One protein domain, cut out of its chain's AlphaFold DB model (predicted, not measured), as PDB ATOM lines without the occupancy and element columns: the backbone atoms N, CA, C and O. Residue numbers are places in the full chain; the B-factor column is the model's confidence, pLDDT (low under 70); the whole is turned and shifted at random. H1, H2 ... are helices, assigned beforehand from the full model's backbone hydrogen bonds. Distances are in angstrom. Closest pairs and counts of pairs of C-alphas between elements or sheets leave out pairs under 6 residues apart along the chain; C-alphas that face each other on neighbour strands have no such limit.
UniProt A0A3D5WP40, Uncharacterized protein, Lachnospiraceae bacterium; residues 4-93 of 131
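This is residues 4 to 93 of the 131 residues of an uncharacterized protein of Lachnospiraceae bacterium (UniProt A0A3D5WP40). H1 lies in the middle, crossed by H2 on one side and by the long H5 on the opposite side, while H3 and H4, a helical hairpin, cover a third side. Residues 87 to 93, of which 87 to 91 belong to H5, stand free and stick out from the rest. The printed part has 90 residues with five named helices, H1 to H5 in chain order, and no named strand: the class is all helix, and the packing is mostly crossed. It is compact, with a radius of gyration of the C-alphas of 12.5 A, and elongated, spanning 43 by 27 by 23 A.

H1, residues 4 to 18, begins with C-alpha 4 at (479.150, 27.055, 635.260) and is 20.9 A long. H2 is residues 22 to 31, 14.4 A, and H3 residues 33 to 39, 10.0 A. H4, residues 50 to 61, is 16.7 A long. H5, residues 72 to 91, is 28.8 A long and ends with C-alpha 91 at (464.178, 28.285, 625.670).

H1 is the hub. It touches H2, closest C-alphas Ser 11 and Arg 26 at 4.8 A, about perpendicular at 73 degrees, only just beyond steep. It touches H5, closest C-alphas Ala 13 and Ala 78 at 4.8 A, at a steep tilt of 52 degrees, opposite ways. With residues 4 to 7 alone it touches H3, closest C-alphas Ile 7 and Tyr 39 at 6.5 A. H1 and H4 only just touch, with 3 pairs of C-alphas within 8 A, the closest Leu 10 and Ile 54. H2 and H5 are apart. In H1 to H5 every O i to N i+4 pair is within hydrogen-bond range.

The C-alphas farthest apart, those of Asp 65 and Val 93, are 43.5 A apart. The printed part has no cut and no long link. The pLDDT is under 70 in residues 43 to 48, 63 to 70 and 86 to 93.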
ATOM      1  N   ASN A   4     479.929  28.291 635.142       70.38
ATOM      2  CA  ASN A   4     479.150  27.055 635.260       70.38
ATOM      3  C   ASN A   4     478.724  26.515 633.897       70.38
ATOM      4  O   ASN A   4     478.812  25.312 633.669       70.38
ATOM      5  N   ARG A   5     478.386  27.421 632.971       75.44
ATOM      6  CA  ARG A   5     477.949  27.078 631.619       75.44
ATOM      7  C   ARG A   5     478.973  26.222 630.880       75.44
ATOM      8  O   ARG A   5     478.629  25.208 630.301       75.44
ATOM      9  N   ARG A   6     480.253  26.591 630.955       79.94
ATOM     10  CA  ARG A   6     481.325  25.872 630.247       79.94
ATOM     11  C   ARG A   6     481.523  24.451 630.765       79.94
ATOM     12  O   ARG A   6     481.643  23.530 629.968       79.94
ATOM     13  N   ILE A   7     481.541  24.269 632.086       85.81
ATOM     14  CA  ILE A   7     481.661  22.925 632.666       85.81
ATOM     15  C   ILE A   7     480.424  22.089 632.359       85.81
ATOM     16  O   ILE A   7     480.561  20.897 632.115       85.81
ATOM     17  N   GLU A   8     479.236  22.686 632.318       86.81
ATOM     18  CA  GLU A   8     478.019  21.983 631.909       86.81
ATOM     19  C   GLU A   8     478.076  21.528 630.448       86.81
ATOM     20  O   GLU A   8     477.807  20.356 630.187       86.81
ATOM     21  N   THR A   9     478.491  22.395 629.519       87.25
ATOM     22  CA  THR A   9     478.679  22.025 628.105       87.25
ATOM     23  C   THR A   9     479.692  20.888 627.962       87.25
ATOM     24  O   THR A   9     479.403  19.896 627.300       87.25
ATOM     25  N   LEU A  10     480.843  20.977 628.640       88.75
ATOM     26  CA  LEU A  10     481.871  19.928 628.606       88.75
ATOM     27  C   LEU A  10     481.387  18.617 629.237       88.75
ATOM     28  O   LEU A  10     481.660  17.551 628.702       88.75
ATOM     29  N   SER A  11     480.631  18.682 630.339       90.12
ATOM     30  CA  SER A  11     480.071  17.489 630.997       90.12
ATOM     31  C   SER A  11     479.069  16.767 630.105       90.12
ATOM     32  O   SER A  11     479.050  15.542 630.075       90.12
ATOM     33  N   ARG A  12     478.254  17.517 629.357       90.31
ATOM     34  CA  ARG A  12     477.312  16.952 628.383       90.31
ATOM     35  C   ARG A  12     478.029  16.376 627.170       90.31
ATOM     36  O   ARG A  12     477.714  15.268 626.770       90.31
ATOM     37  N   ALA A  13     479.007  17.091 626.623       89.31
ATOM     38  CA  ALA A  13     479.790  16.595 625.500       89.31
ATOM     39  C   ALA A  13     480.552  15.311 625.875       89.31
ATOM     40  O   ALA A  13     480.507  14.337 625.136       89.31
ATOM     41  N   TYR A  14     481.168  15.262 627.058       89.12
ATOM     42  CA  TYR A  14     481.839  14.060 627.558       89.12
ATOM     43  C   TYR A  14     480.862  12.901 627.810       89.12
ATOM     44  O   TYR A  14     481.168  11.757 627.486       89.12
ATOM     45  N   SER A  15     479.663  13.193 628.318       89.81
ATOM     46  CA  SER A  15     478.573  12.219 628.465       89.81
ATOM     47  C   SER A  15     478.146  11.620 627.119       89.81
ATOM     48  O   SER A  15     478.011  10.405 627.019       89.81
ATOM     49  N   ILE A  16     478.023  12.440 626.068       88.88
ATOM     50  CA  ILE A  16     477.721  11.977 624.700       88.88
ATOM     51  C   ILE A  16     478.835  11.062 624.175       88.88
ATOM     52  O   ILE A  16     478.548  10.015 623.606       88.88
ATOM     53  N   LEU A  17     480.099  11.440 624.387       86.62
ATOM     54  CA  LEU A  17     481.251  10.685 623.885       86.62
ATOM     55  C   LEU A  17     481.453   9.342 624.599       86.62
ATOM     56  O   LEU A  17     481.880   8.378 623.978       86.62
ATOM     57  N   THR A  18     481.165   9.280 625.900       84.12
ATOM     58  CA  THR A  18     481.455   8.099 626.736       84.12
ATOM     59  C   THR A  18     480.230   7.244 627.049       84.12
ATOM     60  O   THR A  18     480.367   6.164 627.619       84.12
ATOM     61  N   GLY A  19     479.024   7.729 626.742       83.75
ATOM     62  CA  GLY A  19     477.764   7.094 627.135       83.75
ATOM     63  C   GLY A  19     477.467   7.147 628.642       83.75
ATOM     64  O   GLY A  19     476.468   6.580 629.084       83.75
ATOM     65  N   GLN A  20     478.303   7.812 629.448       84.25
ATOM     66  CA  GLN A  20     478.069   7.999 630.882       84.25
ATOM     67  C   GLN A  20     476.983   9.047 631.128       84.25
ATOM     68  O   GLN A  20     476.767   9.938 630.309       84.25
ATOM     69  N   ASP A  21     476.334   9.019 632.294       89.75
ATOM     70  CA  ASP A  21     475.415  10.093 632.664       89.75
ATOM     71  C   ASP A  21     476.157  11.430 632.881       89.75
ATOM     72  O   ASP A  21     477.350  11.479 633.205       89.75
ATOM     73  N   VAL A  22     475.441  12.546 632.713       88.00
ATOM     74  CA  VAL A  22     476.018  13.902 632.789       88.00
ATOM     75  C   VAL A  22     476.587  14.217 634.181       88.00
ATOM     76  O   VAL A  22     477.553  14.976 634.290       88.00
ATOM     77  N   THR A  23     476.030  13.643 635.252       88.56
ATOM     78  CA  THR A  23     476.478  13.903 636.630       88.56
ATOM     79  C   THR A  23     477.795  13.188 636.916       88.56
ATOM     80  O   THR A  23     478.731  13.809 637.428       88.56
ATOM     81  N   SER A  24     477.903  11.919 636.521       86.75
ATOM     82  CA  SER A  24     479.149  11.149 636.591       86.75
ATOM     83  C   SER A  24     480.223  11.755 635.697       86.75
ATOM     84  O   SER A  24     481.340  11.979 636.159       86.75
ATOM     85  N   SER A  25     479.858  12.155 634.476       88.31
ATOM     86  CA  SER A  25     480.746  12.865 633.547       88.31
ATOM     87  C   SER A  25     481.309  14.139 634.175       88.31
ATOM     88  O   SER A  25     482.520  14.364 634.181       88.31
ATOM     89  N   ARG A  26     480.445  14.952 634.796       90.81
ATOM     90  CA  ARG A  26     480.866  16.150 635.529       90.81
ATOM     91  C   ARG A  26     481.818  15.804 636.672       90.81
ATOM     92  O   ARG A  26     482.816  16.496 636.854       90.81
ATOM     93  N   SER A  27     481.519  14.765 637.449       91.00
ATOM     94  CA  SER A  27     482.369  14.318 638.559       91.00
ATOM     95  C   SER A  27     483.764  13.911 638.075       91.00
ATOM     96  O   SER A  27     484.762  14.357 638.641       91.00
ATOM     97  N   SER A  28     483.843  13.145 636.984       90.12
ATOM     98  CA  SER A  28     485.098  12.728 636.352       90.12
ATOM     99  C   SER A  28     485.904  13.922 635.839       90.12
ATOM    100  O   SER A  28     487.070  14.072 636.201       90.12
ATOM    101  N   ILE A  29     485.266  14.854 635.121       89.88
ATOM    102  CA  ILE A  29     485.899  16.104 634.670       89.88
ATOM    103  C   ILE A  29     486.438  16.907 635.854       89.88
ATOM    104  O   ILE A  29     487.556  17.410 635.821       89.88
ATOM    105  N   MET A  30     485.674  17.023 636.939       90.88
ATOM    106  CA  MET A  30     486.090  17.797 638.109       90.88
ATOM    107  C   MET A  30     487.254  17.162 638.885       90.88
ATOM    108  O   MET A  30     487.823  17.827 639.755       90.88
ATOM    109  N   LYS A  31     487.642  15.915 638.586       91.25
ATOM    110  CA  LYS A  31     488.847  15.279 639.141       91.25
ATOM    111  C   LYS A  31     490.114  15.658 638.365       91.25
ATOM    112  O   LYS A  31     491.172  15.742 639.001       91.25
ATOM    113  N   THR A  32     490.005  15.980 637.074       88.88
ATOM    114  CA  THR A  32     491.140  16.353 636.212       88.88
ATOM    115  C   THR A  32     491.688  17.745 636.539       88.88
ATOM    116  O   THR A  32     490.997  18.617 637.085       88.88
ATOM    117  N   ARG A  33     492.969  17.973 636.235       88.62
ATOM    118  CA  ARG A  33     493.641  19.274 636.351       88.62
ATOM    119  C   ARG A  33     492.983  20.273 635.403       88.62
ATOM    120  O   ARG A  33     492.644  21.371 635.852       88.62
ATOM    121  N   THR A  34     492.722  19.872 634.159       87.38
ATOM    122  CA  THR A  34     492.051  20.705 633.148       87.38
ATOM    123  C   THR A  34     490.634  21.100 633.573       87.38
ATOM    124  O   THR A  34     490.306  22.289 633.604       87.38
ATOM    125  N   GLY A  35     489.806  20.154 634.027       88.25
ATOM    126  CA  GLY A  35     488.442  20.442 634.481       88.25
ATOM    127  C   GLY A  35     488.395  21.380 635.692       88.25
ATOM    128  O   GLY A  35     487.632  22.354 635.703       88.25
ATOM    129  N   LYS A  36     489.280  21.180 636.680       89.12
ATOM    130  CA  LYS A  36     489.434  22.103 637.824       89.12
ATOM    131  C   LYS A  36     489.859  23.503 637.382       89.12
ATOM    132  O   LYS A  36     489.368  24.495 637.932       89.12
ATOM    133  N   ALA A  37     490.768  23.604 636.416       85.44
ATOM    134  CA  ALA A  37     491.258  24.885 635.919       85.44
ATOM    135  C   ALA A  37     490.169  25.660 635.153       85.44
ATOM    136  O   ALA A  37     489.998  26.862 635.382       85.44
ATOM    137  N   ILE A  38     489.367  24.964 634.340       83.12
ATOM    138  CA  ILE A  38     488.210  25.537 633.638       83.12
ATOM    139  C   ILE A  38     487.156  26.024 634.638       83.12
ATOM    140  O   ILE A  38     486.688  27.160 634.523       83.12
ATOM    141  N   TYR A  39     486.835  25.229 635.666       83.62
ATOM    142  CA  TYR A  39     485.899  25.628 636.724       83.62
ATOM    143  C   TYR A  39     486.356  26.900 637.463       83.62
ATOM    144  O   TYR A  39     485.566  27.817 637.703       83.62
ATOM    145  N   ARG A  40     487.657  27.000 637.770       83.31
ATOM    146  CA  ARG A  40     488.265  28.181 638.414       83.31
ATOM    147  C   ARG A  40     488.388  29.394 637.492       83.31
ATOM    148  O   ARG A  40     488.701  30.484 637.964       83.31
ATOM    149  N   TYR A  41     488.074  29.237 636.210       76.75
ATOM    150  CA  TYR A  41     488.215  30.260 635.186       76.75
ATOM    151  C   TYR A  41     489.680  30.691 634.951       76.75
ATOM    152  O   TYR A  41     489.964  31.872 634.752       76.75
ATOM    153  N   ASN A  42     490.622  29.742 635.007       71.12
ATOM    154  CA  ASN A  42     492.036  30.009 634.737       71.12
ATOM    155  C   ASN A  42     492.256  30.214 633.229       71.12
ATOM    156  O   ASN A  42     492.112  29.272 632.453       71.12
ATOM    157  N   LYS A  43     492.631  31.433 632.826       63.81
ATOM    158  CA  LYS A  43     492.826  31.805 631.417       63.81
ATOM    159  C   LYS A  43     493.909  30.980 630.712       63.81
ATOM    160  O   LYS A  43     493.780  30.755 629.521       63.81
ATOM    161  N   CYS A  44     494.929  30.500 631.426       59.94
ATOM    162  CA  CYS A  44     496.037  29.737 630.838       59.94
ATOM    163  C   CYS A  44     495.670  28.286 630.495       59.94
ATOM    164  O   CYS A  44     496.311  27.686 629.646       59.94
ATOM    165  N   ALA A  45     494.661  27.722 631.165       56.81
ATOM    166  CA  ALA A  45     494.153  26.371 630.905       56.81
ATOM    167  C   ALA A  45     492.891  26.380 630.029       56.81
ATOM    168  O   ALA A  45     492.312  25.339 629.742       56.81
ATOM    169  N   MET A  46     492.416  27.570 629.659       61.56
ATOM    170  CA  MET A  46     491.386  27.727 628.650       61.56
ATOM    171  C   MET A  46     492.072  27.754 627.299       61.56
ATOM    172  O   MET A  46     492.385  28.833 626.798       61.56
ATOM    173  N   TYR A  47     492.266  26.593 626.686       56.78
ATOM    174  CA  TYR A  47     492.471  26.610 625.248       56.78
ATOM    175  C   TYR A  47     491.238  27.277 624.628       56.78
ATOM    176  O   TYR A  47     490.100  27.014 625.036       56.78
ATOM    177  N   GLU A  48     491.455  28.193 623.683       61.78
ATOM    178  CA  GLU A  48     490.391  28.955 623.011       61.78
ATOM    179  C   GLU A  48     489.342  28.032 622.350       61.78
ATOM    180  O   GLU A  48     488.220  28.457 622.079       61.78
ATOM    181  N   SER A  49     489.675  26.743 622.177       74.38
ATOM    182  CA  SER A  49     488.822  25.679 621.653       74.38
ATOM    183  C   SER A  49     488.302  24.719 622.743       74.38
ATOM    184  O   SER A  49     489.094  24.043 623.408       74.38
ATOM    185  N   PRO A  50     486.970  24.550 622.887       77.19
ATOM    186  CA  PRO A  50     486.375  23.542 623.769       77.19
ATOM    187  C   PRO A  50     486.760  22.094 623.418       77.19
ATOM    188  O   PRO A  50     486.783  21.250 624.311       77.19
ATOM    189  N   ALA A  51     487.098  21.805 622.157       81.62
ATOM    190  CA  ALA A  51     487.506  20.465 621.730       81.62
ATOM    191  C   ALA A  51     488.879  20.063 622.290       81.62
ATOM    192  O   ALA A  51     489.052  18.925 622.718       81.62
ATOM    193  N   ALA A  52     489.822  21.009 622.361       81.81
ATOM    194  CA  ALA A  52     491.127  20.782 622.983       81.81
ATOM    195  C   ALA A  52     490.973  20.458 624.477       81.81
ATOM    196  O   ALA A  52     491.512  19.469 624.959       81.81
ATOM    197  N   ASN A  53     490.120  21.216 625.175       86.06
ATOM    198  CA  ASN A  53     489.833  20.977 626.588       86.06
ATOM    199  C   ASN A  53     489.238  19.579 626.846       86.06
ATOM    200  O   ASN A  53     489.565  18.961 627.855       86.06
ATOM    201  N   ILE A  54     488.361  19.074 625.964       86.69
ATOM    202  CA  ILE A  54     487.831  17.703 626.075       86.69
ATOM    203  C   ILE A  54     488.931  16.676 625.838       86.69
ATOM    204  O   ILE A  54     489.009  15.710 626.589       86.69
ATOM    205  N   MET A  55     489.785  16.886 624.837       85.25
ATOM    206  CA  MET A  55     490.898  15.981 624.559       85.25
ATOM    207  C   MET A  55     491.830  15.860 625.771       85.25
ATOM    208  O   MET A  55     492.139  14.750 626.195       85.25
ATOM    209  N   ASP A  56     492.207  16.981 626.387       85.31
ATOM    210  CA  ASP A  56     493.043  16.981 627.593       85.31
ATOM    211  C   ASP A  56     492.357  16.261 628.762       85.31
ATOM    212  O   ASP A  56     492.976  15.458 629.456       85.31
ATOM    213  N   ILE A  57     491.053  16.491 628.953       87.25
ATOM    214  CA  ILE A  57     490.245  15.790 629.959       87.25
ATOM    215  C   ILE A  57     490.246  14.275 629.719       87.25
ATOM    216  O   ILE A  57     490.456  13.523 630.669       87.25
ATOM    217  N   VAL A  58     490.011  13.827 628.483       85.56
ATOM    218  CA  VAL A  58     490.016  12.404 628.106       85.56
ATOM    219  C   VAL A  58     491.387  11.802 628.400       85.56
ATOM    220  O   VAL A  58     491.477  10.793 629.092       85.56
ATOM    221  N   MET A  59     492.458  12.477 627.976       81.75
ATOM    222  CA  MET A  59     493.838  12.042 628.203       81.75
ATOM    223  C   MET A  59     494.196  11.938 629.692       81.75
ATOM    224  O   MET A  59     494.962  11.056 630.087       81.75
ATOM    225  N   GLU A  60     493.664  12.838 630.522       85.88
ATOM    226  CA  GLU A  60     493.850  12.808 631.974       85.88
ATOM    227  C   GLU A  60     493.045  11.697 632.668       85.88
ATOM    228  O   GLU A  60     493.476  11.225 633.719       85.88
ATOM    229  N   ILE A  61     491.899  11.289 632.113       83.38
ATOM    230  CA  ILE A  61     491.025  10.254 632.691       83.38
ATOM    231  C   ILE A  61     491.436   8.847 632.239       83.38
ATOM    232  O   ILE A  61     491.505   7.942 633.065       83.38
ATOM    233  N   GLU A  62     491.719   8.653 630.950       73.25
ATOM    234  CA  GLU A  62     491.956   7.328 630.353       73.25
ATOM    235  C   GLU A  62     493.417   6.858 630.439       73.25
ATOM    236  O   GLU A  62     493.745   5.795 629.921       73.25
ATOM    237  N   HIS A  63     494.289   7.620 631.113       60.88
ATOM    238  CA  HIS A  63     495.703   7.301 631.342       60.88
ATOM    239  C   HIS A  63     496.435   6.788 630.089       60.88
ATOM    240  O   HIS A  63     496.608   5.588 629.971       60.88
ATOM    241  N   LYS A  64     496.911   7.700 629.218       54.28
ATOM    242  CA  LYS A  64     497.927   7.599 628.123       54.28
ATOM    243  C   LYS A  64     497.994   6.371 627.177       54.28
ATOM    244  O   LYS A  64     498.426   6.565 626.042       54.28
ATOM    245  N   ASP A  65     497.583   5.178 627.577       49.88
ATOM    246  CA  ASP A  65     497.774   3.909 626.874       49.88
ATOM    247  C   ASP A  65     496.508   3.436 626.147       49.88
ATOM    248  O   ASP A  65     496.599   2.723 625.148       49.88
ATOM    249  N   SER A  66     495.323   3.901 626.554       52.31
ATOM    250  CA  SER A  66     494.073   3.609 625.843       52.31
ATOM    251  C   SER A  66     493.794   4.689 624.808       52.31
ATOM    252  O   SER A  66     492.965   5.570 624.985       52.31
ATOM    253  N   ARG A  67     494.511   4.621 623.686       48.47
ATOM    254  CA  ARG A  67     494.221   5.376 622.456       48.47
ATOM    255  C   ARG A  67     492.924   4.874 621.792       48.47
ATOM    256  O   ARG A  67     492.911   4.581 620.597       48.47
ATOM    257  N   ALA A  68     491.823   4.764 622.535       51.34
ATOM    258  CA  ALA A  68     490.511   4.712 621.910       51.34
ATOM    259  C   ALA A  68     490.303   6.101 621.298       51.34
ATOM    260  O   ALA A  68     490.002   7.072 621.982       51.34
ATOM    261  N   ALA A  69     490.675   6.216 620.026       60.38
ATOM    262  CA  ALA A  69     490.852   7.460 619.307       60.38
ATOM    263  C   ALA A  69     489.515   8.191 619.162       60.38
ATOM    264  O   ALA A  69     488.867   8.079 618.126       60.38
ATOM    265  N   ILE A  70     489.108   8.941 620.188       65.81
ATOM    266  CA  ILE A  70     487.987   9.861 620.057       65.81
ATOM    267  C   ILE A  70     488.391  10.857 618.975       65.81
ATOM    268  O   ILE A  70     489.341  11.632 619.127       65.81
ATOM    269  N   ASN A  71     487.707  10.783 617.839       77.25
ATOM    270  CA  ASN A  71     488.039  11.592 616.686       77.25
ATOM    271  C   ASN A  71     487.719  13.053 617.019       77.25
ATOM    272  O   ASN A  71     486.638  13.366 617.520       77.25
ATOM    273  N   THR A  72     488.618  13.982 616.696       78.94
ATOM    274  CA  THR A  72     488.386  15.422 616.881       78.94
ATOM    275  C   THR A  72     487.047  15.876 616.286       78.94
ATOM    276  O   THR A  72     486.380  16.746 616.843       78.94
ATOM    277  N   GLN A  73     486.602  15.266 615.181       83.25
ATOM    278  CA  GLN A  73     485.293  15.544 614.584       83.25
ATOM    279  C   GLN A  73     484.119  15.094 615.465       83.25
ATOM    280  O   GLN A  73     483.107  15.790 615.523       83.25
ATOM    281  N   GLU A  74     484.242  13.966 616.160       84.62
ATOM    282  CA  GLU A  74     483.234  13.477 617.108       84.62
ATOM    283  C   GLU A  74     483.156  14.394 618.327       84.62
ATOM    284  O   GLU A  74     482.059  14.760 618.744       84.62
ATOM    285  N   ILE A  75     484.306  14.871 618.819       85.06
ATOM    286  CA  ILE A  75     484.370  15.867 619.897       85.06
ATOM    287  C   ILE A  75     483.622  17.142 619.491       85.06
ATOM    288  O   ILE A  75     482.787  17.644 620.244       85.06
ATOM    289  N   VAL A  76     483.879  17.655 618.284       86.31
ATOM    290  CA  VAL A  76     483.202  18.858 617.774       86.31
ATOM    291  C   VAL A  76     481.693  18.636 617.639       86.31
ATOM    292  O   VAL A  76     480.918  19.502 618.047       86.31
ATOM    293  N   ARG A  77     481.257  17.479 617.121       89.00
ATOM    294  CA  ARG A  77     479.826  17.140 617.023       89.00
ATOM    295  C   ARG A  77     479.166  17.069 618.402       89.00
ATOM    296  O   ARG A  77     478.125  17.694 618.594       89.00
ATOM    297  N   ALA A  78     479.798  16.399 619.363       87.50
ATOM    298  CA  ALA A  78     479.295  16.276 620.730       87.50
ATOM    299  C   ALA A  78     479.179  17.640 621.433       87.50
ATOM    300  O   ALA A  78     478.211  17.888 622.151       87.50
ATOM    301  N   ILE A  79     480.121  18.561 621.192       87.25
ATOM    302  CA  ILE A  79     480.039  19.938 621.706       87.25
ATOM    303  C   ILE A  79     478.847  20.678 621.095       87.25
ATOM    304  O   ILE A  79     478.058  21.267 621.831       87.25
ATOM    305  N   GLN A  80     478.684  20.632 619.770       86.50
ATOM    306  CA  GLN A  80     477.565  21.300 619.095       86.50
ATOM    307  C   GLN A  80     476.210  20.766 619.573       86.50
ATOM    308  O   GLN A  80     475.257  21.527 619.740       86.50
ATOM    309  N   GLU A  81     476.110  19.460 619.803       87.94
ATOM    310  CA  GLU A  81     474.910  18.836 620.350       87.94
ATOM    311  C   GLU A  81     474.659  19.250 621.807       87.94
ATOM    312  O   GLU A  81     473.547  19.661 622.151       87.94
ATOM    313  N   ALA A  82     475.699  19.259 622.645       85.75
ATOM    314  CA  ALA A  82     475.616  19.745 624.019       85.75
ATOM    315  C   ALA A  82     475.149  21.210 624.098       85.75
ATOM    316  O   ALA A  82     474.312  21.544 624.939       85.75
ATOM    317  N   GLU A  83     475.641  22.078 623.210       83.56
ATOM    318  CA  GLU A  83     475.221  23.482 623.118       83.56
ATOM    319  C   GLU A  83     473.762  23.628 622.665       83.56
ATOM    320  O   GLU A  83     473.024  24.453 623.212       83.56
ATOM    321  N   LYS A  84     473.305  22.808 621.708       82.19
ATOM    322  CA  LYS A  84     471.894  22.778 621.285       82.19
ATOM    323  C   LYS A  84     470.970  22.368 622.431       82.19
ATOM    324  O   LYS A  84     469.955  23.030 622.649       82.19
ATOM    325  N   LEU A  85     471.333  21.328 623.185       73.12
ATOM    326  CA  LEU A  85     470.568  20.861 624.348       73.12
ATOM    327  C   LEU A  85     470.505  21.916 625.457       73.12
ATOM    328  O   LEU A  85     469.473  22.078 626.110       73.12
ATOM    329  N   GLU A  86     471.589  22.664 625.655       65.31
ATOM    330  CA  GLU A  86     471.624  23.770 626.605       65.31
ATOM    331  C   GLU A  86     470.688  24.912 626.175       65.31
ATOM    332  O   GLU A  86     469.865  25.384 626.961       65.31
ATOM    333  N   ASN A  87     470.751  25.316 624.904       60.88
ATOM    334  CA  ASN A  87     469.893  26.370 624.365       60.88
ATOM    335  C   ASN A  87     468.407  25.962 624.361       60.88
ATOM    336  O   ASN A  87     467.546  26.813 624.591       60.88
ATOM    337  N   ALA A  88     468.099  24.672 624.179       58.03
ATOM    338  CA  ALA A  88     466.747  24.124 624.315       58.03
ATOM    339  C   ALA A  88     466.239  24.130 625.774       58.03
ATOM    340  O   ALA A  88     465.055  24.364 626.030       58.03
ATOM    341  N   GLN A  89     467.117  23.926 626.763       53.34
ATOM    342  CA  GLN A  89     466.754  24.086 628.179       53.34
ATOM    343  C   GLN A  89     466.532  25.555 628.566       53.34
ATOM    344  O   GLN A  89     465.649  25.856 629.365       53.34
ATOM    345  N   VAL A  90     467.285  26.488 627.977       51.62
ATOM    346  CA  VAL A  90     467.077  27.928 628.197       51.62
ATOM    347  C   VAL A  90     465.774  28.411 627.548       51.62
ATOM    348  O   VAL A  90     465.058  29.210 628.151       51.62
ATOM    349  N   SER A  91     465.421  27.907 626.361       48.19
ATOM    350  CA  SER A  91     464.178  28.285 625.670       48.19
ATOM    351  C   SER A  91     462.912  27.695 626.305       48.19
ATOM    352  O   SER A  91     461.832  28.264 626.156       48.19
ATOM    353  N   THR A  92     463.032  26.602 627.065       46.53
ATOM    354  CA  THR A  92     461.916  25.984 627.805       46.53
ATOM    355  C   THR A  92     461.661  26.601 629.181       46.53
ATOM    356  O   THR A  92     460.636  26.293 629.799       46.53
ATOM    357  N   VAL A  93     462.493  27.551 629.638       46.47
ATOM    358  CA  VAL A  93     462.120  28.461 630.734       46.47
ATOM    359  C   VAL A  93     461.055  29.417 630.202       46.47
ATOM    360  O   VAL A  93     461.310  30.563 629.838       46.47
TER     361      VAL A  93